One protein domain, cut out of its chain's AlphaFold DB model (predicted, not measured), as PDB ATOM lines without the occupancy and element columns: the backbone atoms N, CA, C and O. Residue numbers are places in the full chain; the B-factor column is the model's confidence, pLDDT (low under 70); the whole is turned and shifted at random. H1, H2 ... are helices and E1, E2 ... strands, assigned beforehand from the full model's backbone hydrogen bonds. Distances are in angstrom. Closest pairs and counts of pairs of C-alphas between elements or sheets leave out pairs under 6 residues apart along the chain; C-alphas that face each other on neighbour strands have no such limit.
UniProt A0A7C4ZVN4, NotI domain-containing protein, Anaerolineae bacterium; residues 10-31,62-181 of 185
ATOM      1  N   VAL A  10      -4.359 -40.049 -52.678       95.00
ATOM      2  CA  VAL A  10      -4.304 -38.995 -53.695       95.00
ATOM      3  C   VAL A  10      -5.649 -38.973 -54.398       95.00
ATOM      4  O   VAL A  10      -6.076 -39.988 -54.951       95.00
ATOM      5  N   LEU A  11      -6.314 -37.823 -54.379       93.00
ATOM      6  CA  LEU A  11      -7.497 -37.588 -55.193       93.00
ATOM      7  C   LEU A  11      -7.026 -36.866 -56.449       93.00
ATOM      8  O   LEU A  11      -6.466 -35.779 -56.354       93.00
ATOM      9  N   ALA A  12      -7.220 -37.487 -57.608       93.75
ATOM     10  CA  ALA A  12      -6.760 -36.957 -58.884       93.75
ATOM     11  C   ALA A  12      -7.948 -36.686 -59.806       93.75
ATOM     12  O   ALA A  12      -8.753 -37.583 -60.071       93.75
ATOM     13  N   GLN A  13      -8.021 -35.465 -60.327       92.50
ATOM     14  CA  GLN A  13      -8.866 -35.133 -61.460       92.50
ATOM     15  C   GLN A  13      -8.185 -35.626 -62.733       92.50
ATOM     16  O   GLN A  13      -6.997 -35.383 -62.962       92.50
ATOM     17  N   ARG A  14      -8.950 -36.319 -63.571       93.88
ATOM     18  CA  ARG A  14      -8.497 -36.759 -64.888       93.88
ATOM     19  C   ARG A  14      -9.223 -36.005 -65.987       93.88
ATOM     20  O   ARG A  14     -10.340 -35.536 -65.777       93.88
ATOM     21  N   ASP A  15      -8.599 -35.968 -67.157       93.44
ATOM     22  CA  ASP A  15      -9.250 -35.524 -68.385       93.44
ATOM     23  C   ASP A  15     -10.490 -36.380 -68.700       93.44
ATOM     24  O   ASP A  15     -10.674 -37.487 -68.184       93.44
ATOM     25  N   LYS A  16     -11.349 -35.891 -69.601       89.56
ATOM     26  CA  LYS A  16     -12.624 -36.550 -69.954       89.56
ATOM     27  C   LYS A  16     -12.468 -37.994 -70.448       89.56
ATOM     28  O   LYS A  16     -13.429 -38.756 -70.406       89.56
ATOM     29  N   ILE A  17     -11.284 -38.353 -70.942       89.94
ATOM     30  CA  ILE A  17     -10.970 -39.667 -71.519       89.94
ATOM     31  C   ILE A  17     -10.162 -40.529 -70.521       89.94
ATOM     32  O   ILE A  17      -9.909 -41.706 -70.769       89.94
ATOM     33  N   GLY A  18      -9.789 -39.980 -69.360       86.38
ATOM     34  CA  GLY A  18      -9.165 -40.696 -68.246       86.38
ATOM     35  C   GLY A  18      -7.683 -41.039 -68.426       86.38
ATOM     36  O   GLY A  18      -7.167 -41.864 -67.661       86.38
ATOM     37  N   LYS A  19      -7.008 -40.445 -69.417       89.88
ATOM     38  CA  LYS A  19      -5.613 -40.710 -69.795       89.88
ATOM     39  C   LYS A  19      -4.604 -39.834 -69.060       89.88
ATOM     40  O   LYS A  19      -3.493 -40.300 -68.815       89.88
ATOM     41  N   THR A  20      -4.957 -38.599 -68.713       93.25
ATOM     42  CA  THR A  20      -4.034 -37.643 -68.080       93.25
ATOM     43  C   THR A  20      -4.589 -37.123 -66.764       93.25
ATOM     44  O   THR A  20      -5.794 -36.941 -66.623       93.25
ATOM     45  N   ILE A  21      -3.704 -36.879 -65.797       93.38
ATOM     46  CA  ILE A  21      -4.046 -36.202 -64.541       93.38
ATOM     47  C   ILE A  21      -3.967 -34.695 -64.797       93.38
ATOM     48  O   ILE A  21      -2.901 -34.197 -65.152       93.38
ATOM     49  N   GLU A  22      -5.088 -33.995 -64.638       93.00
ATOM     50  CA  GLU A  22      -5.175 -32.534 -64.791       93.00
ATOM     51  C   GLU A  22      -4.851 -31.824 -63.473       93.00
ATOM     52  O   GLU A  22      -4.152 -30.812 -63.450       93.00
ATOM     53  N   ASP A  23      -5.335 -32.383 -62.365       91.81
ATOM     54  CA  ASP A  23      -5.139 -31.837 -61.030       91.81
ATOM     55  C   ASP A  23      -5.130 -32.949 -59.979       91.81
ATOM     56  O   ASP A  23      -5.621 -34.055 -60.220       91.81
ATOM     57  N   PHE A  24      -4.567 -32.676 -58.808       93.50
ATOM     58  CA  PHE A  24      -4.633 -33.590 -57.682       93.50
ATOM     59  C   PHE A  24      -4.499 -32.876 -56.340       93.50
ATOM     60  O   PHE A  24      -3.873 -31.825 -56.218       93.50
ATOM     61  N   VAL A  25      -5.032 -33.523 -55.309       93.62
ATOM     62  CA  VAL A  25      -4.847 -33.154 -53.909       93.62
ATOM     63  C   VAL A  25      -4.380 -34.378 -53.131       93.62
ATOM     64  O   VAL A  25      -4.843 -35.504 -53.355       93.62
ATOM     65  N   ILE A  26      -3.434 -34.166 -52.224       95.06
ATOM     66  CA  ILE A  26      -2.977 -35.208 -51.303       95.06
ATOM     67  C   ILE A  26      -3.895 -35.207 -50.088       95.06
ATOM     68  O   ILE A  26      -4.196 -34.147 -49.548       95.06
ATOM     69  N   LEU A  27      -4.315 -36.385 -49.641       95.75
ATOM     70  CA  LEU A  27      -5.082 -36.555 -48.415       95.75
ATOM     71  C   LEU A  27      -4.308 -37.467 -47.461       95.75
ATOM     72  O   LEU A  27      -4.026 -38.621 -47.775       95.75
ATOM     73  N   GLU A  28      -4.004 -36.934 -46.287       96.12
ATOM     74  CA  GLU A  28      -3.371 -37.623 -45.168       96.12
ATOM     75  C   GLU A  28      -4.382 -37.789 -44.040       96.12
ATOM     76  O   GLU A  28      -5.107 -36.849 -43.702       96.12
ATOM     77  N   VAL A  29      -4.423 -38.967 -43.422       95.38
ATOM     78  CA  VAL A  29      -5.332 -39.237 -42.307       95.38
ATOM     79  C   VAL A  29      -4.511 -39.426 -41.043       95.38
ATOM     80  O   VAL A  29      -3.717 -40.356 -40.927       95.38
ATOM     81  N   MET A  30      -4.735 -38.573 -40.042       93.69
ATOM     82  CA  MET A  30      -4.025 -38.678 -38.770       93.69
ATOM     83  C   MET A  30      -4.979 -38.941 -37.611       93.69
ATOM     84  O   MET A  30      -5.666 -38.052 -37.109       93.69
ATOM     85  N   ALA A  31      -4.962 -40.190 -37.148       90.44
ATOM     86  CA  ALA A  31      -5.577 -40.600 -35.894       90.44
ATOM     87  C   ALA A  31      -4.586 -40.482 -34.723       90.44
ATOM     88  O   ALA A  31      -3.362 -40.502 -34.894       90.44
ATOM     89  N   PHE A  62      -1.067 -37.340 -27.612       94.19
ATOM     90  CA  PHE A  62      -1.162 -36.138 -28.444       94.19
ATOM     91  C   PHE A  62       0.204 -35.588 -28.871       94.19
ATOM     92  O   PHE A  62       0.425 -35.371 -30.058       94.19
ATOM     93  N   ARG A  63       1.151 -35.414 -27.938       91.88
ATOM     94  CA  ARG A  63       2.482 -34.852 -28.247       91.88
ATOM     95  C   ARG A  63       3.266 -35.706 -29.245       91.88
ATOM     96  O   ARG A  63       3.842 -35.161 -30.176       91.88
ATOM     97  N   GLN A  64       3.220 -37.031 -29.107       93.12
ATOM     98  CA  GLN A  64       3.867 -37.944 -30.054       93.12
ATOM     99  C   GLN A  64       3.245 -37.846 -31.456       93.12
ATOM    100  O   GLN A  64       3.948 -37.934 -32.463       93.12
ATOM    101  N   VAL A  65       1.922 -37.687 -31.541       93.94
ATOM    102  CA  VAL A  65       1.228 -37.506 -32.823       93.94
ATOM    103  C   VAL A  65       1.608 -36.158 -33.443       93.94
ATOM    104  O   VAL A  65       1.972 -36.145 -34.612       93.94
ATOM    105  N   ILE A  66       1.652 -35.069 -32.661       94.69
ATOM    106  CA  ILE A  66       2.118 -33.748 -33.127       94.69
ATOM    107  C   ILE A  66       3.526 -33.839 -33.713       94.69
ATOM    108  O   ILE A  66       3.749 -33.375 -34.823       94.69
ATOM    109  N   SER A  67       4.474 -34.468 -33.014       92.69
ATOM    110  CA  SER A  67       5.854 -34.580 -33.505       92.69
ATOM    111  C   SER A  67       5.941 -35.291 -34.858       92.69
ATOM    112  O   SER A  67       6.701 -34.867 -35.725       92.69
ATOM    113  N   ARG A  68       5.137 -36.341 -35.073       91.62
ATOM    114  CA  ARG A  68       5.059 -37.026 -36.373       91.62
ATOM    115  C   ARG A  68       4.404 -36.158 -37.440       91.62
ATOM    116  O   ARG A  68       4.912 -36.110 -38.557       91.62
ATOM    117  N   LEU A  69       3.317 -35.473 -37.082       92.56
ATOM    118  CA  LEU A  69       2.614 -34.564 -37.980       92.56
ATOM    119  C   LEU A  69       3.533 -33.444 -38.455       92.56
ATOM    120  O   LEU A  69       3.550 -33.164 -39.640       92.56
ATOM    121  N   ILE A  70       4.335 -32.846 -37.573       91.75
ATOM    122  CA  ILE A  70       5.264 -31.772 -37.947       91.75
ATOM    123  C   ILE A  70       6.309 -32.286 -38.942       91.75
ATOM    124  O   ILE A  70       6.485 -31.698 -40.003       91.75
ATOM    125  N   VAL A  71       6.982 -33.400 -38.632       89.81
ATOM    126  CA  VAL A  71       8.059 -33.926 -39.487       89.81
ATOM    127  C   VAL A  71       7.536 -34.317 -40.871       89.81
ATOM    128  O   VAL A  71       8.156 -33.987 -41.877       89.81
ATOM    129  N   GLN A  72       6.395 -35.008 -40.937       89.44
ATOM    130  CA  GLN A  72       5.807 -35.404 -42.220       89.44
ATOM    131  C   GLN A  72       5.145 -34.224 -42.936       89.44
ATOM    132  O   GLN A  72       5.249 -34.103 -44.152       89.44
ATOM    133  N   GLY A  73       4.465 -33.366 -42.179       88.19
ATOM    134  CA  GLY A  73       3.708 -32.225 -42.670       88.19
ATOM    135  C   GLY A  73       4.589 -31.180 -43.317       88.19
ATOM    136  O   GLY A  73       4.250 -30.747 -44.406       88.19
ATOM    137  N   LEU A  74       5.733 -30.828 -42.722       90.19
ATOM    138  CA  LEU A  74       6.627 -29.819 -43.296       90.19
ATOM    139  C   LEU A  74       7.190 -30.262 -44.650       90.19
ATOM    140  O   LEU A  74       7.016 -29.557 -45.637       90.19
ATOM    141  N   VAL A  75       7.763 -31.467 -44.725       90.50
ATOM    142  CA  VAL A  75       8.337 -31.990 -45.978       90.50
ATOM    143  C   VAL A  75       7.274 -32.115 -47.074       90.50
ATOM    144  O   VAL A  75       7.535 -31.823 -48.242       90.50
ATOM    145  N   LYS A  76       6.061 -32.555 -46.716       91.75
ATOM    146  CA  LYS A  76       4.969 -32.682 -47.687       91.75
ATOM    147  C   LYS A  76       4.431 -31.323 -48.128       91.75
ATOM    148  O   LYS A  76       4.184 -31.138 -49.316       91.75
ATOM    149  N   ALA A  77       4.309 -30.380 -47.199       90.50
ATOM    150  CA  ALA A  77       3.851 -29.027 -47.473       90.50
ATOM    151  C   ALA A  77       4.815 -28.272 -48.396       90.50
ATOM    152  O   ALA A  77       4.349 -27.631 -49.330       90.50
ATOM    153  N   GLU A  78       6.131 -28.409 -48.198       91.88
ATOM    154  CA  GLU A  78       7.154 -27.841 -49.092       91.88
ATOM    155  C   GLU A  78       6.995 -28.342 -50.531       91.88
ATOM    156  O   GLU A  78       7.033 -27.556 -51.478       91.88
ATOM    157  N   ALA A  79       6.768 -29.646 -50.721       92.19
ATOM    158  CA  ALA A  79       6.565 -30.173 -52.067       92.19
ATOM    159  C   ALA A  79       5.232 -29.704 -52.670       92.19
ATOM    160  O   ALA A  79       5.190 -29.328 -53.838       92.19
ATOM    161  N   CYS A  80       4.155 -29.698 -51.880       92.06
ATOM    162  CA  CYS A  80       2.847 -29.200 -52.301       92.06
ATOM    163  C   CYS A  80       2.912 -27.732 -52.736       92.06
ATOM    164  O   CYS A  80       2.424 -27.399 -53.814       92.06
ATOM    165  N   GLU A  81       3.590 -26.880 -51.967       92.12
ATOM    166  CA  GLU A  81       3.821 -25.479 -52.320       92.12
ATOM    167  C   GLU A  81       4.606 -25.351 -53.634       92.12
ATOM    168  O   GLU A  81       4.173 -24.637 -54.541       92.12
ATOM    169  N   ALA A  82       5.692 -26.116 -53.799       93.12
ATOM    170  CA  ALA A  82       6.477 -26.129 -55.037       93.12
ATOM    171  C   ALA A  82       5.672 -26.605 -56.262       93.12
ATOM    172  O   ALA A  82       5.936 -26.177 -57.386       93.12
ATOM    173  N   TRP A  83       4.690 -27.485 -56.062       92.75
ATOM    174  CA  TRP A  83       3.792 -27.967 -57.116       92.75
ATOM    175  C   TRP A  83       2.569 -27.077 -57.336       92.75
ATOM    176  O   TRP A  83       1.782 -27.364 -58.239       92.75
ATOM    177  N   GLN A  84       2.390 -26.029 -56.522       92.62
ATOM    178  CA  GLN A  84       1.163 -25.228 -56.470       92.62
ATOM    179  C   GLN A  84      -0.081 -26.108 -56.259       92.62
ATOM    180  O   GLN A  84      -1.115 -25.936 -56.908       92.62
ATOM    181  N   LYS A  85       0.048 -27.099 -55.372       93.19
ATOM    182  CA  LYS A  85      -1.011 -28.022 -54.957       93.19
ATOM    183  C   LYS A  85      -1.234 -27.918 -53.457       93.19
ATOM    184  O   LYS A  85      -0.358 -27.492 -52.710       93.19
ATOM    185  N   SER A  86      -2.392 -28.384 -53.016       92.69
ATOM    186  CA  SER A  86      -2.720 -28.478 -51.596       92.69
ATOM    187  C   SER A  86      -2.557 -29.910 -51.090       92.69
ATOM    188  O   SER A  86      -2.732 -30.887 -51.827       92.69
ATOM    189  N   MET A  87      -2.273 -30.038 -49.798       94.31
ATOM    190  CA  MET A  87      -2.494 -31.265 -49.041       94.31
ATOM    191  C   MET A  87      -3.553 -31.044 -47.965       94.31
ATOM    192  O   MET A  87      -3.596 -29.998 -47.321       94.31
ATOM    193  N   ILE A  88      -4.380 -32.058 -47.744       95.69
ATOM    194  CA  ILE A  88      -5.416 -32.084 -46.720       95.69
ATOM    195  C   ILE A  88      -4.999 -33.071 -45.631       95.69
ATOM    196  O   ILE A  88      -4.768 -34.246 -45.900       95.69
ATOM    197  N   TRP A  89      -4.972 -32.606 -44.389       96.69
ATOM    198  CA  TRP A  89      -4.883 -33.420 -43.185       96.69
ATOM    199  C   TRP A  89      -6.280 -33.629 -42.608       96.69
ATOM    200  O   TRP A  89      -6.868 -32.712 -42.034       96.69
ATOM    201  N   ALA A  90      -6.813 -34.842 -42.731       96.75
ATOM    202  CA  ALA A  90      -8.036 -35.249 -42.054       96.75
ATOM    203  C   ALA A  90      -7.716 -35.664 -40.611       96.75
ATOM    204  O   ALA A  90      -7.009 -36.646 -40.366       96.75
ATOM    205  N   VAL A  91      -8.242 -34.904 -39.651       97.00
ATOM    206  CA  VAL A  91      -7.965 -35.066 -38.219       97.00
ATOM    207  C   VAL A  91      -9.241 -35.040 -37.391       97.00
ATOM    208  O   VAL A  91     -10.252 -34.472 -37.795       97.00
ATOM    209  N   GLN A  92      -9.188 -35.624 -36.197       96.19
ATOM    210  CA  GLN A  92     -10.273 -35.519 -35.222       96.19
ATOM    211  C   GLN A  92     -10.246 -34.163 -34.508       96.19
ATOM    212  O   GLN A  92      -9.174 -33.643 -34.179       96.19
ATOM    213  N   ASP A  93     -11.422 -33.628 -34.200       96.38
ATOM    214  CA  ASP A  93     -11.610 -32.378 -33.455       96.38
ATOM    215  C   ASP A  93     -10.865 -32.340 -32.114       96.38
ATOM    216  O   ASP A  93     -10.176 -31.365 -31.815       96.38
ATOM    217  N   VAL A  94     -10.910 -33.421 -31.335       95.06
ATOM    218  CA  VAL A  94     -10.205 -33.529 -30.052       95.06
ATOM    219  C   VAL A  94      -8.693 -33.352 -30.208       95.06
ATOM    220  O   VAL A  94      -8.051 -32.713 -29.371       95.06
ATOM    221  N   PHE A  95      -8.119 -33.878 -31.293       96.38
ATOM    222  CA  PHE A  95      -6.704 -33.718 -31.589       96.38
ATOM    223  C   PHE A  95      -6.407 -32.293 -32.038       96.38
ATOM    224  O   PHE A  95      -5.538 -31.648 -31.457       96.38
ATOM    225  N   PHE A  96      -7.160 -31.781 -33.013       97.06
ATOM    226  CA  PHE A  96      -6.964 -30.436 -33.547       97.06
ATOM    227  C   PHE A  96      -7.055 -29.364 -32.451       97.06
ATOM    228  O   PHE A  96      -6.153 -28.537 -32.310       97.06
ATOM    229  N   ASN A  97      -8.073 -29.450 -31.591       96.25
ATOM    230  CA  ASN A  97      -8.253 -28.552 -30.451       96.25
ATOM    231  C   ASN A  97      -7.068 -28.606 -29.480       96.25
ATOM    232  O   ASN A  97      -6.645 -27.575 -28.956       96.25
ATOM    233  N   TYR A  98      -6.502 -29.793 -29.246       96.12
ATOM    234  CA  TYR A  98      -5.293 -29.926 -28.439       96.12
ATOM    235  C   TYR A  98      -4.095 -29.227 -29.099       96.12
ATOM    236  O   TYR A  98      -3.357 -28.519 -28.409       96.12
ATOM    237  N   VAL A  99      -3.896 -29.388 -30.414       96.19
ATOM    238  CA  VAL A  99      -2.793 -28.732 -31.140       96.19
ATOM    239  C   VAL A  99      -2.915 -27.215 -31.046       96.19
ATOM    240  O   VAL A  99      -1.975 -26.568 -30.584       96.19
ATOM    241  N   VAL A 100      -4.077 -26.652 -31.388       95.75
ATOM    242  CA  VAL A 100      -4.326 -25.200 -31.333       95.75
ATOM    243  C   VAL A 100      -4.134 -24.657 -29.915       95.75
ATOM    244  O   VAL A 100      -3.514 -23.618 -29.720       95.75
ATOM    245  N   LYS A 101      -4.603 -25.377 -28.890       95.50
ATOM    246  CA  LYS A 101      -4.470 -24.934 -27.495       95.50
ATOM    247  C   LYS A 101      -3.024 -24.951 -26.992       95.50
ATOM    248  O   LYS A 101      -2.666 -24.155 -26.124       95.50
ATOM    249  N   THR A 102      -2.210 -25.896 -27.457       94.69
ATOM    250  CA  THR A 102      -0.888 -26.181 -26.868       94.69
ATOM    251  C   THR A 102       0.291 -25.711 -27.709       94.69
ATOM    252  O   THR A 102       1.441 -25.856 -27.275       94.69
ATOM    253  N   THR A 103       0.021 -25.160 -28.888       95.44
ATOM    254  CA  THR A 103       1.028 -24.677 -29.832       95.44
ATOM    255  C   THR A 103       0.638 -23.318 -30.400       95.44
ATOM    256  O   THR A 103      -0.454 -22.829 -30.129       95.44
ATOM    257  N   LYS A 104       1.515 -22.699 -31.192       95.81
ATOM    258  CA  LYS A 104       1.207 -21.453 -31.910       95.81
ATOM    259  C   LYS A 104       0.729 -21.691 -33.345       95.81
ATOM    260  O   LYS A 104       0.982 -20.862 -34.213       95.81
ATOM    261  N   LEU A 105       0.089 -22.831 -33.609       95.38
ATOM    262  CA  LEU A 105      -0.563 -23.085 -34.892       95.38
ATOM    263  C   LEU A 105      -1.549 -21.952 -35.210       95.38
ATOM    264  O   LEU A 105      -2.457 -21.694 -34.420       95.38
ATOM    265  N   ASN A 106      -1.378 -21.308 -36.362       94.00
ATOM    266  CA  ASN A 106      -2.167 -20.145 -36.756       94.00
ATOM    267  C   ASN A 106      -2.763 -20.347 -38.151       94.00
ATOM    268  O   ASN A 106      -2.145 -19.995 -39.142       94.00
ATOM    269  N   LEU A 107      -3.948 -20.940 -38.232       95.50
ATOM    270  CA  LEU A 107      -4.596 -21.236 -39.510       95.50
ATOM    271  C   LEU A 107      -5.818 -20.345 -39.721       95.50
ATOM    272  O   LEU A 107      -6.534 -20.021 -38.770       95.50
ATOM    273  N   GLU A 108      -6.100 -20.013 -40.976       95.12
ATOM    274  CA  GLU A 108      -7.331 -19.335 -41.367       95.12
ATOM    275  C   GLU A 108      -8.466 -20.353 -41.470       95.12
ATOM    276  O   GLU A 108      -8.302 -21.425 -42.052       95.12
ATOM    277  N   LYS A 109      -9.638 -20.032 -40.918       95.00
ATOM    278  CA  LYS A 109     -10.830 -20.858 -41.122       95.00
ATOM    279  C   LYS A 109     -11.322 -20.683 -42.560       95.00
ATOM    280  O   LYS A 109     -11.575 -19.560 -42.981       95.00
ATOM    281  N   LEU A 110     -11.494 -21.787 -43.279       94.06
ATOM    282  CA  LEU A 110     -12.015 -21.783 -44.643       94.06
ATOM    283  C   LEU A 110     -13.545 -21.795 -44.652       94.06
ATOM    284  O   LEU A 110     -14.189 -22.165 -43.667       94.06
ATOM    285  N   SER A 111     -14.113 -21.405 -45.793       87.19
ATOM    286  CA  SER A 111     -15.546 -21.523 -46.055       87.19
ATOM    287  C   SER A 111     -15.999 -22.987 -45.998       87.19
ATOM    288  O   SER A 111     -15.284 -23.898 -46.434       87.19
ATOM    289  N   ASP A 112     -17.219 -23.197 -45.498       76.75
ATOM    290  CA  ASP A 112     -17.882 -24.505 -45.494       76.75
ATOM    291  C   ASP A 112     -18.188 -24.992 -46.926       76.75
ATOM    292  O   ASP A 112     -18.376 -26.186 -47.156       76.75
ATOM    293  N   ILE A 113     -18.219 -24.069 -47.896       77.81
ATOM    294  CA  ILE A 113     -18.331 -24.360 -49.326       77.81
ATOM    295  C   ILE A 113     -16.939 -24.184 -49.946       77.81
ATOM    296  O   ILE A 113     -16.426 -23.062 -49.916       77.81
ATOM    297  N   PRO A 114     -16.333 -25.245 -50.514       74.69
ATOM    298  CA  PRO A 114     -15.047 -25.128 -51.184       74.69
ATOM    299  C   PRO A 114     -15.096 -24.106 -52.317       74.69
ATOM    300  O   PRO A 114     -15.903 -24.219 -53.239       74.69
ATOM    301  N   ASP A 115     -14.217 -23.118 -52.238       79.75
ATOM    302  CA  ASP A 115     -14.019 -22.078 -53.239       79.75
ATOM    303  C   ASP A 115     -12.519 -21.939 -53.559       79.75
ATOM    304  O   ASP A 115     -11.685 -22.752 -53.146       79.75
ATOM    305  N   GLU A 116     -12.152 -20.897 -54.304       78.31
ATOM    306  CA  GLU A 116     -10.760 -20.642 -54.684       78.31
ATOM    307  C   GLU A 116      -9.820 -20.428 -53.477       78.31
ATOM    308  O   GLU A 116      -8.608 -20.595 -53.620       78.31
ATOM    309  N   SER A 117     -10.337 -20.140 -52.271       76.31
ATOM    310  CA  SER A 117      -9.509 -20.014 -51.061       76.31
ATOM    311  C   SER A 117      -8.797 -21.318 -50.692       76.31
ATOM    312  O   SER A 117      -7.702 -21.272 -50.130       76.31
ATOM    313  N   TYR A 118      -9.341 -22.478 -51.073       83.56
ATOM    314  CA  TYR A 118      -8.694 -23.773 -50.840       83.56
ATOM    315  C   TYR A 118      -7.390 -23.900 -51.635       83.56
ATOM    316  O   TYR A 118      -6.433 -24.493 -51.148       83.56
ATOM    317  N   LYS A 119      -7.305 -23.287 -52.821       83.50
ATOM    318  CA  LYS A 119      -6.099 -23.338 -53.664       83.50
ATOM    319  C   LYS A 119      -4.994 -22.399 -53.184       83.50
ATOM    320  O   LYS A 119      -3.847 -22.549 -53.590       83.50
ATOM    321  N   LYS A 120      -5.326 -21.433 -52.320       88.69
ATOM    322  CA  LYS A 120      -4.360 -20.488 -51.743       88.69
ATOM    323  C   LYS A 120      -3.376 -21.182 -50.802       88.69
ATOM    324  O   LYS A 120      -2.250 -20.712 -50.650       88.69
ATOM    325  N   TYR A 121      -3.807 -22.257 -50.146       93.81
ATOM    326  CA  TYR A 121      -3.061 -22.853 -49.048       93.81
ATOM    327  C   TYR A 121      -2.415 -24.184 -49.439       93.81
ATOM    328  O   TYR A 121      -3.122 -25.101 -49.871       93.81
ATOM    329  N   PRO A 122      -1.091 -24.341 -49.238       93.56
ATOM    330  CA  PRO A 122      -0.430 -25.623 -49.448       93.56
ATOM    331  C   PRO A 122      -0.866 -26.656 -48.403       93.56
ATOM    332  O   PRO A 122      -0.819 -27.850 -48.685       93.56
ATOM    333  N   VAL A 123      -1.326 -26.221 -47.220       95.62
ATOM    334  CA  VAL A 123      -1.777 -27.104 -46.140       95.62
ATOM    335  C   VAL A 123      -3.187 -26.749 -45.699       95.62
ATOM    336  O   VAL A 123      -3.481 -25.608 -45.347       95.62
ATOM    337  N   ILE A 124      -4.041 -27.765 -45.657       95.94
ATOM    338  CA  ILE A 124      -5.424 -27.676 -45.206       95.94
ATOM    339  C   ILE A 124      -5.652 -28.733 -44.127       95.94
ATOM    340  O   ILE A 124      -5.220 -29.872 -44.260       95.94
ATOM    341  N   PHE A 125      -6.358 -28.381 -43.061       96.88
ATOM    342  CA  PHE A 125      -6.844 -29.299 -42.041       96.88
ATOM    343  C   PHE A 125      -8.347 -29.450 -42.184       96.88
ATOM    344  O   PHE A 125      -9.089 -28.491 -41.989       96.88
ATOM    345  N   HIS A 126      -8.797 -30.663 -42.478       96.56
ATOM    346  CA  HIS A 126     -10.195 -31.042 -42.350       96.56
ATOM    347  C   HIS A 126     -10.418 -31.653 -40.972       96.56
ATOM    348  O   HIS A 126      -9.866 -32.705 -40.639       96.56
ATOM    349  N   VAL A 127     -11.235 -30.983 -40.167       97.44
ATOM    350  CA  VAL A 127     -11.498 -31.361 -38.782       97.44
ATOM    351  C   VAL A 127     -12.825 -32.099 -38.714       97.44
ATOM    352  O   VAL A 127     -13.880 -31.531 -39.000       97.44
ATOM    353  N   TYR A 128     -12.776 -33.368 -38.328       97.06
ATOM    354  CA  TYR A 128     -13.927 -34.256 -38.278       97.06
ATOM    355  C   TYR A 128     -14.387 -34.523 -36.848       97.06
ATOM    356  O   TYR A 128     -13.589 -34.763 -35.941       97.06
ATOM    357  N   GLN A 129     -15.706 -34.549 -36.686       96.12
ATOM    358  CA  GLN A 129     -16.397 -35.056 -35.511       96.12
ATOM    359  C   GLN A 129     -16.883 -36.480 -35.755       96.12
ATOM    360  O   GLN A 129     -17.266 -36.843 -36.869       96.12
ATOM    361  N   HIS A 130     -16.906 -37.274 -34.689       93.31
ATOM    362  CA  HIS A 130     -17.529 -38.591 -34.683       93.31
ATOM    363  C   HIS A 130     -18.946 -38.467 -34.127       93.31
ATOM    364  O   HIS A 130     -19.132 -38.189 -32.945       93.31
ATOM    365  N   ILE A 131     -19.948 -38.701 -34.969       95.00
ATOM    366  CA  ILE A 131     -21.356 -38.659 -34.575       95.00
ATOM    367  C   ILE A 131     -21.863 -40.083 -34.452       95.00
ATOM    368  O   ILE A 131     -21.845 -40.831 -35.428       95.00
ATOM    369  N   PHE A 132     -22.308 -40.459 -33.256       92.81
ATOM    370  CA  PHE A 132     -22.903 -41.771 -33.049       92.81
ATOM    371  C   PHE A 132     -24.217 -41.876 -33.825       92.81
ATOM    372  O   PHE A 132     -25.094 -41.020 -33.708       92.81
ATOM    373  N   ASN A 133     -24.343 -42.920 -34.634       93.06
ATOM    374  CA  ASN A 133     -25.549 -43.242 -35.369       93.06
ATOM    375  C   ASN A 133     -26.284 -44.365 -34.637       93.06
ATOM    376  O   ASN A 133     -25.826 -45.507 -34.598       93.06
ATOM    377  N   GLU A 134     -27.448 -44.037 -34.082       92.88
ATOM    378  CA  GLU A 134     -28.263 -44.985 -33.322       92.88
ATOM    379  C   GLU A 134     -28.774 -46.165 -34.155       92.88
ATOM    380  O   GLU A 134     -28.906 -47.267 -33.625       92.88
ATOM    381  N   ALA A 135     -29.038 -45.963 -35.450       93.25
ATOM    382  CA  ALA A 135     -29.569 -47.003 -36.326       93.25
ATOM    383  C   ALA A 135     -28.503 -48.042 -36.692       93.25
ATOM    384  O   ALA A 135     -28.783 -49.237 -36.712       93.25
ATOM    385  N   THR A 136     -27.273 -47.598 -36.959       92.50
ATOM    386  CA  THR A 136     -26.165 -48.498 -37.323       92.50
ATOM    387  C   THR A 136     -25.327 -48.932 -36.127       92.50
ATOM    388  O   THR A 136     -24.492 -49.820 -36.268       92.50
ATOM    389  N   LYS A 137     -25.521 -48.303 -34.959       89.69
ATOM    390  CA  LYS A 137     -24.681 -48.455 -33.761       89.69
ATOM    391  C   LYS A 137     -23.192 -48.214 -34.044       89.69
ATOM    392  O   LYS A 137     -22.323 -48.779 -33.385       89.69
ATOM    393  N   MET A 138     -22.898 -47.350 -35.016       88.94
ATOM    394  CA  MET A 138     -21.543 -46.967 -35.421       88.94
ATOM    395  C   MET A 138     -21.376 -45.449 -35.404       88.94
ATOM    396  O   MET A 138     -22.347 -44.702 -35.468       88.94
ATOM    397  N   TYR A 139     -20.132 -44.978 -35.339       90.38
ATOM    398  CA  TYR A 139     -19.828 -43.557 -35.494       90.38
ATOM    399  C   TYR A 139     -19.650 -43.199 -36.970       90.38
ATOM    400  O   TYR A 139     -18.892 -43.852 -37.683       90.38
ATOM    401  N   ASN A 140     -20.300 -42.118 -37.393       93.75
ATOM    402  CA  ASN A 140     -20.110 -41.493 -38.694       93.75
ATOM    403  C   ASN A 140     -19.167 -40.293 -38.574       93.75
ATOM    404  O   ASN A 140     -19.209 -39.555 -37.588       93.75
ATOM    405  N   LEU A 141     -18.352 -40.067 -39.604       93.44
ATOM    406  CA  LEU A 141     -17.537 -38.861 -39.714       93.44
ATOM    407  C   LEU A 141     -18.391 -37.706 -40.242       93.44
ATOM    408  O   LEU A 141     -19.016 -37.825 -41.295       93.44
ATOM    409  N   LYS A 142     -18.376 -36.574 -39.540       95.19
ATOM    410  CA  LYS A 142     -18.924 -35.304 -40.024       95.19
ATOM    411  C   LYS A 142     -17.806 -34.277 -40.091       95.19
ATOM    412  O   LYS A 142     -17.156 -34.022 -39.079       95.19
ATOM    413  N   LEU A 143     -17.596 -33.680 -41.264       94.81
ATOM    414  CA  LEU A 143     -16.708 -32.527 -41.387       94.81
ATOM    415  C   LEU A 143     -17.299 -31.379 -40.560       94.81
ATOM    416  O   LEU A 143     -18.436 -30.969 -40.788       94.81
ATOM    417  N   SER A 144     -16.551 -30.917 -39.564       95.25
ATOM    418  CA  SER A 144     -16.978 -29.854 -38.655       95.25
ATOM    419  C   SER A 144     -16.405 -28.498 -39.039       95.25
ATOM    420  O   SER A 144     -17.033 -27.483 -38.750       95.25
ATOM    421  N   ALA A 145     -15.197 -28.473 -39.597       95.88
ATOM    422  CA  ALA A 145     -14.529 -27.259 -40.041       95.88
ATOM    423  C   ALA A 145     -13.365 -27.604 -40.973       95.88
ATOM    424  O   ALA A 145     -12.799 -28.700 -40.895       95.88
ATOM    425  N   ALA A 146     -12.976 -26.634 -41.793       96.38
ATOM    426  CA  ALA A 146     -11.741 -26.659 -42.557       96.38
ATOM    427  C   ALA A 146     -10.886 -25.435 -42.210       96.38
ATOM    428  O   ALA A 146     -11.413 -24.343 -41.985       96.38
ATOM    429  N   TYR A 147      -9.571 -25.622 -42.154       96.88
ATOM    430  CA  TYR A 147      -8.609 -24.558 -41.878       96.88
ATOM    431  C   TYR A 147      -7.450 -24.626 -42.866       96.88
ATOM    432  O   TYR A 147      -6.928 -25.710 -43.092       96.88
ATOM    433  N   GLY A 148      -7.034 -23.500 -43.433       95.81
ATOM    434  CA  GLY A 148      -5.920 -23.406 -44.372       95.81
ATOM    435  C   GLY A 148      -4.775 -22.574 -43.807       95.81
ATOM    436  O   GLY A 148      -4.994 -21.653 -43.021       95.81
ATOM    437  N   GLY A 149      -3.547 -22.901 -44.193       95.00
ATOM    438  CA  GLY A 149      -2.380 -22.116 -43.816       95.00
ATOM    439  C   GLY A 149      -1.169 -22.382 -44.693       95.00
ATOM    440  O   GLY A 149      -1.121 -23.322 -45.491       95.00
ATOM    441  N   THR A 150      -0.185 -21.508 -44.540       94.56
ATOM    442  CA  THR A 150       1.136 -21.633 -45.154       94.56
ATOM    443  C   THR A 150       2.018 -22.600 -44.361       94.56
ATOM    444  O   THR A 150       1.683 -23.036 -43.255       94.56
ATOM    445  N   ILE A 151       3.196 -22.912 -44.898       93.31
ATOM    446  CA  ILE A 151       4.204 -23.694 -44.171       93.31
ATOM    447  C   ILE A 151       4.596 -22.990 -42.863       93.31
ATOM    448  O   ILE A 151       4.691 -23.637 -41.820       93.31
ATOM    449  N   GLN A 152       4.742 -21.661 -42.889       93.50
ATOM    450  CA  GLN A 152       5.102 -20.864 -41.714       93.50
ATOM    451  C   GLN A 152       4.043 -20.946 -40.605       93.50
ATOM    452  O   GLN A 152       4.383 -21.030 -39.423       93.50
ATOM    453  N   ASP A 153       2.766 -20.979 -40.981       94.19
ATOM    454  CA  ASP A 153       1.656 -21.151 -40.044       94.19
ATOM    455  C   ASP A 153       1.708 -22.521 -39.354       94.19
ATOM    456  O   ASP A 153       1.515 -22.637 -38.138       94.19
ATOM    457  N   VAL A 154       2.040 -23.567 -40.117       93.12
ATOM    458  CA  VAL A 154       2.204 -24.938 -39.612       93.12
ATOM    459  C   VAL A 154       3.460 -25.076 -38.746       93.12
ATOM    460  O   VAL A 154       3.426 -25.770 -37.727       93.12
ATOM    461  N   MET A 155       4.545 -24.360 -39.061       93.56
ATOM    462  CA  MET A 155       5.741 -24.288 -38.208       93.56
ATOM    463  C   MET A 155       5.444 -23.718 -36.814       93.56
ATOM    464  O   MET A 155       6.177 -24.011 -35.868       93.56
ATOM    465  N   GLY A 156       4.334 -22.991 -36.638       93.38
ATOM    466  CA  GLY A 156       3.830 -22.584 -35.325       93.38
ATOM    467  C   GLY A 156       3.627 -23.753 -34.348       93.38
ATOM    468  O   GLY A 156       3.728 -23.565 -33.134       93.38
ATOM    469  N   MET A 157       3.440 -24.983 -34.847       93.75
ATOM    470  CA  MET A 157       3.341 -26.189 -34.016       93.75
ATOM    471  C   MET A 157       4.632 -26.542 -33.258       93.75
ATOM    472  O   MET A 157       4.567 -27.233 -32.240       93.75
ATOM    473  N   LEU A 158       5.798 -26.069 -33.719       91.94
ATOM    474  CA  LEU A 158       7.086 -26.253 -33.035       91.94
ATOM    475  C   LEU A 158       7.208 -25.400 -31.766       91.94
ATOM    476  O   LEU A 158       8.077 -25.647 -30.932       91.94
ATOM    477  N   GLN A 159       6.349 -24.393 -31.614       91.50
ATOM    478  CA  GLN A 159       6.388 -23.461 -30.497       91.50
ATOM    479  C   GLN A 159       5.245 -23.754 -29.531       91.50
ATOM    480  O   GLN A 159       4.087 -23.848 -29.933       91.50
ATOM    481  N   GLY A 160       5.556 -23.850 -28.236       88.38
ATOM    482  CA  GLY A 160       4.533 -23.916 -27.196       88.38
ATOM    483  C   GLY A 160       3.721 -22.620 -27.130       88.38
ATOM    484  O   GLY A 160       4.281 -21.526 -27.243       88.38
ATOM    485  N   SER A 161       2.406 -22.738 -26.923       87.44
ATOM    486  CA  SER A 161       1.522 -21.581 -26.702       87.44
ATOM    487  C   SER A 161       1.792 -20.886 -25.365       87.44
ATOM    488  O   SER A 161       1.594 -19.680 -25.236       87.44
ATOM    489  N   SER A 162       2.285 -21.633 -24.376       86.12
ATOM    490  CA  SER A 162       2.702 -21.114 -23.080       86.12
ATOM    491  C   SER A 162       3.948 -21.839 -22.582       86.12
ATOM    492  O   SER A 162       4.100 -23.053 -22.738       86.12
ATOM    493  N   ILE A 163       4.851 -21.071 -21.977       84.62
ATOM    494  CA  ILE A 163       6.019 -21.592 -21.273       84.62
ATOM    495  C   ILE A 163       5.718 -21.416 -19.783       84.62
ATOM    496  O   ILE A 163       5.462 -20.286 -19.356       84.62
ATOM    497  N   PRO A 164       5.670 -22.499 -18.986       87.06
ATOM    498  CA  PRO A 164       5.434 -22.370 -17.556       87.06
ATOM    499  C   PRO A 164       6.560 -21.553 -16.914       87.06
ATOM    500  O   PRO A 164       7.725 -21.678 -17.291       87.06
ATOM    501  N   LYS A 165       6.217 -20.719 -15.925       92.75
ATOM    502  CA  LYS A 165       7.221 -19.988 -15.144       92.75
ATOM    503  C   LYS A 165       8.106 -20.981 -14.390       92.75
ATOM    504  O   LYS A 165       7.596 -21.967 -13.852       92.75
ATOM    505  N   LEU A 166       9.399 -20.678 -14.295       93.25
ATOM    506  CA  LEU A 166      10.376 -21.519 -13.599       93.25
ATOM    507  C   LEU A 166       9.933 -21.839 -12.163       93.25
ATOM    508  O   LEU A 166       9.922 -23.000 -11.775       93.25
ATOM    509  N   GLU A 167       9.450 -20.836 -11.430       95.69
ATOM    510  CA  GLU A 167       8.946 -20.980 -10.057       95.69
ATOM    511  C   GLU A 167       7.800 -21.997  -9.939       95.69
ATOM    512  O   GLU A 167       7.715 -22.748  -8.969       95.69
ATOM    513  N   THR A 168       6.898 -22.037 -10.927       92.50
ATOM    514  CA  THR A 168       5.790 -23.001 -10.948       92.50
ATOM    515  C   THR A 168       6.316 -24.422 -11.119       92.50
ATOM    516  O   THR A 168       5.828 -25.342 -10.465       92.50
ATOM    517  N   VAL A 169       7.328 -24.597 -11.972       92.69
ATOM    518  CA  VAL A 169       7.969 -25.895 -12.200       92.69
ATOM    519  C   VAL A 169       8.756 -26.332 -10.964       92.69
ATOM    520  O   VAL A 169       8.606 -27.470 -10.531       92.69
ATOM    521  N   GLN A 170       9.527 -25.430 -10.354       94.25
ATOM    522  CA  GLN A 170      10.301 -25.708  -9.141       94.25
ATOM    523  C   GLN A 170       9.404 -26.162  -7.989       94.25
ATOM    524  O   GLN A 170       9.628 -27.237  -7.442       94.25
ATOM    525  N   LYS A 171       8.312 -25.437  -7.707       93.62
ATOM    526  CA  LYS A 171       7.337 -25.840  -6.678       93.62
ATOM    527  C   LYS A 171       6.736 -27.219  -6.951       93.62
ATOM    528  O   LYS A 171       6.541 -28.006  -6.030       93.62
ATOM    529  N   ALA A 172       6.429 -27.528  -8.213       90.12
ATOM    530  CA  ALA A 172       5.906 -28.840  -8.583       90.12
ATOM    531  C   ALA A 172       6.931 -29.962  -8.344       90.12
ATOM    532  O   ALA A 172       6.558 -31.032  -7.860       90.12
ATOM    533  N   ILE A 173       8.209 -29.710  -8.641       90.81
ATOM    534  CA  ILE A 173       9.308 -30.645  -8.375       90.81
ATOM    535  C   ILE A 173       9.478 -30.850  -6.867       90.81
ATOM    536  O   ILE A 173       9.474 -31.992  -6.420       90.81
ATOM    537  N   GLU A 174       9.559 -29.775  -6.082       91.81
ATOM    538  CA  GLU A 174       9.698 -29.830  -4.619       91.81
ATOM    539  C   GLU A 174       8.577 -30.653  -3.976       91.81
ATOM    540  O   GLU A 174       8.841 -31.576  -3.203       91.81
ATOM    541  N   MET A 175       7.320 -30.395  -4.358       88.75
ATOM    542  CA  MET A 175       6.175 -31.177  -3.882       88.75
ATOM    543  C   MET A 175       6.311 -32.665  -4.222       88.75
ATOM    544  O   MET A 175       5.969 -33.522  -3.406       88.75
ATOM    545  N   GLN A 176       6.817 -32.989  -5.413       87.00
ATOM    546  CA  GLN A 176       6.983 -34.371  -5.847       87.00
ATOM    547  C   GLN A 176       8.149 -35.073  -5.137       87.00
ATOM    548  O   GLN A 176       8.052 -36.267  -4.850       87.00
ATOM    549  N   VAL A 177       9.223 -34.349  -4.822       88.50
ATOM    550  CA  VAL A 177      10.361 -34.847  -4.040       88.50
ATOM    551  C   VAL A 177       9.919 -35.187  -2.620       88.50
ATOM    552  O   VAL A 177      10.140 -36.313  -2.180       88.50
ATOM    553  N   ILE A 178       9.216 -34.264  -1.952       87.94
ATOM    554  CA  ILE A 178       8.668 -34.476  -0.603       87.94
ATOM    555  C   ILE A 178       7.714 -35.673  -0.602       87.94
ATOM    556  O   ILE A 178       7.839 -36.573   0.224       87.94
ATOM    557  N   LYS A 179       6.783 -35.722  -1.565       86.88
ATOM    558  CA  LYS A 179       5.780 -36.791  -1.655       86.88
ATOM    559  C   LYS A 179       6.392 -38.183  -1.823       86.88
ATOM    560  O   LYS A 179       5.832 -39.147  -1.311       86.88
ATOM    561  N   ASN A 180       7.490 -38.302  -2.567       87.75
ATOM    562  CA  ASN A 180       8.116 -39.591  -2.876       87.75
ATOM    563  C   ASN A 180       9.371 -39.872  -2.039       87.75
ATOM    564  O   ASN A 180      10.049 -40.864  -2.298       87.75
ATOM    565  N   ASN A 181       9.678 -39.022  -1.054       83.12
ATOM    566  CA  ASN A 181      10.858 -39.135  -0.197       83.12
ATOM    567  C   ASN A 181      12.169 -39.285  -0.999       83.12
ATOM    568  O   ASN A 181      13.053 -40.070  -0.652       83.12
TER     569      ASN A 181
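This is residues 10 to 31 and 62 to 181 of the 185 residues of the protein "NotI domain-containing protein" of Anaerolineae bacterium (UniProt A0A7C4ZVN4). A strongly twisted five-stranded sheet, curled like part of a barrel, has the long helix H1 running over one face, with H4 side by side with H1, H2 standing up from the sheet and little H3 on the face opposite H1. Residues 163 to 181, with H5, stick out as a free arm that adds to the length. The printed part has 142 residues, mixed helix and strand, in the order E1 E2 H1 E3 H2 H3 E4 E5 H4 H5; the mixed sheet runs E1 E2 E3 E4 E5. The whole is loose, with a radius of gyration of the C-alphas of 19.7 A, and flat, spanning 74 by 45 by 24 A.

Start with the inner strands E3, residues 87 to 92, and E4, residues 123 to 133: they are parallel, with N 89 and O 124 at 2.7 A. On one side of E3 find parallel E2, residues 21 to 30, with N 28 and O 88 at 2.8 A. The hairpin of E2 and edge strand E1, residues 10 to 14, has N 13 and O 23 at 2.8 A. E4 and edge strand E5, residues 138 to 149, form the other hairpin, with N 125 and O 147 at 2.7 A. H1, residues 62 to 82, runs along the strands at a height over the sheet of 8.4 A, with a kink of 31 degrees near residue 72. H4, residues 151 to 158, touches H1 at Ala 77 and Ile 151, their closest C-alphas, 6.3 A apart, at a shallow tilt of 17 degrees, opposite ways. H2, residues 93 to 102, stands up from the sheet, its line rising 52 degrees; with E3, E4 and H3, residues 117 to 120, it makes a strand-helix-strand unit, two parallel strands joined through helices, with a right-handed crossover. H5, residues 166 to 180, is apart from H4. Each O i to N i+4 pair is within hydrogen-bond range in H2 and H5, against 16 of 17 in H1 and 2 of 4 in H4; H3 is too short for one.

Find C-alpha 10 at (-4.304, -38.995, -53.695), where E1 begins. E2 is 25.9 A long, E4 30.7 A and E5 32.5 A. H1 runs 29.4 A from C-alpha 62 at (-1.162, -36.138, -28.444). H5, 21.1 A long, ends at C-alpha 180, (8.116, -39.591, -2.876).

The C-alphas farthest apart are those of Ile 17 and Asn 181, 74.6 A. Residues 32 to 61 are not printed; C-alphas 31 and 62 are 9.7 A apart across the cut. The link from H2 to H3 is long; its residues 108 to 109 pair antiparallel with 147 to 148 of E5. Mean pLDDT of the printed part is 92.2, and no printed residue is under 70.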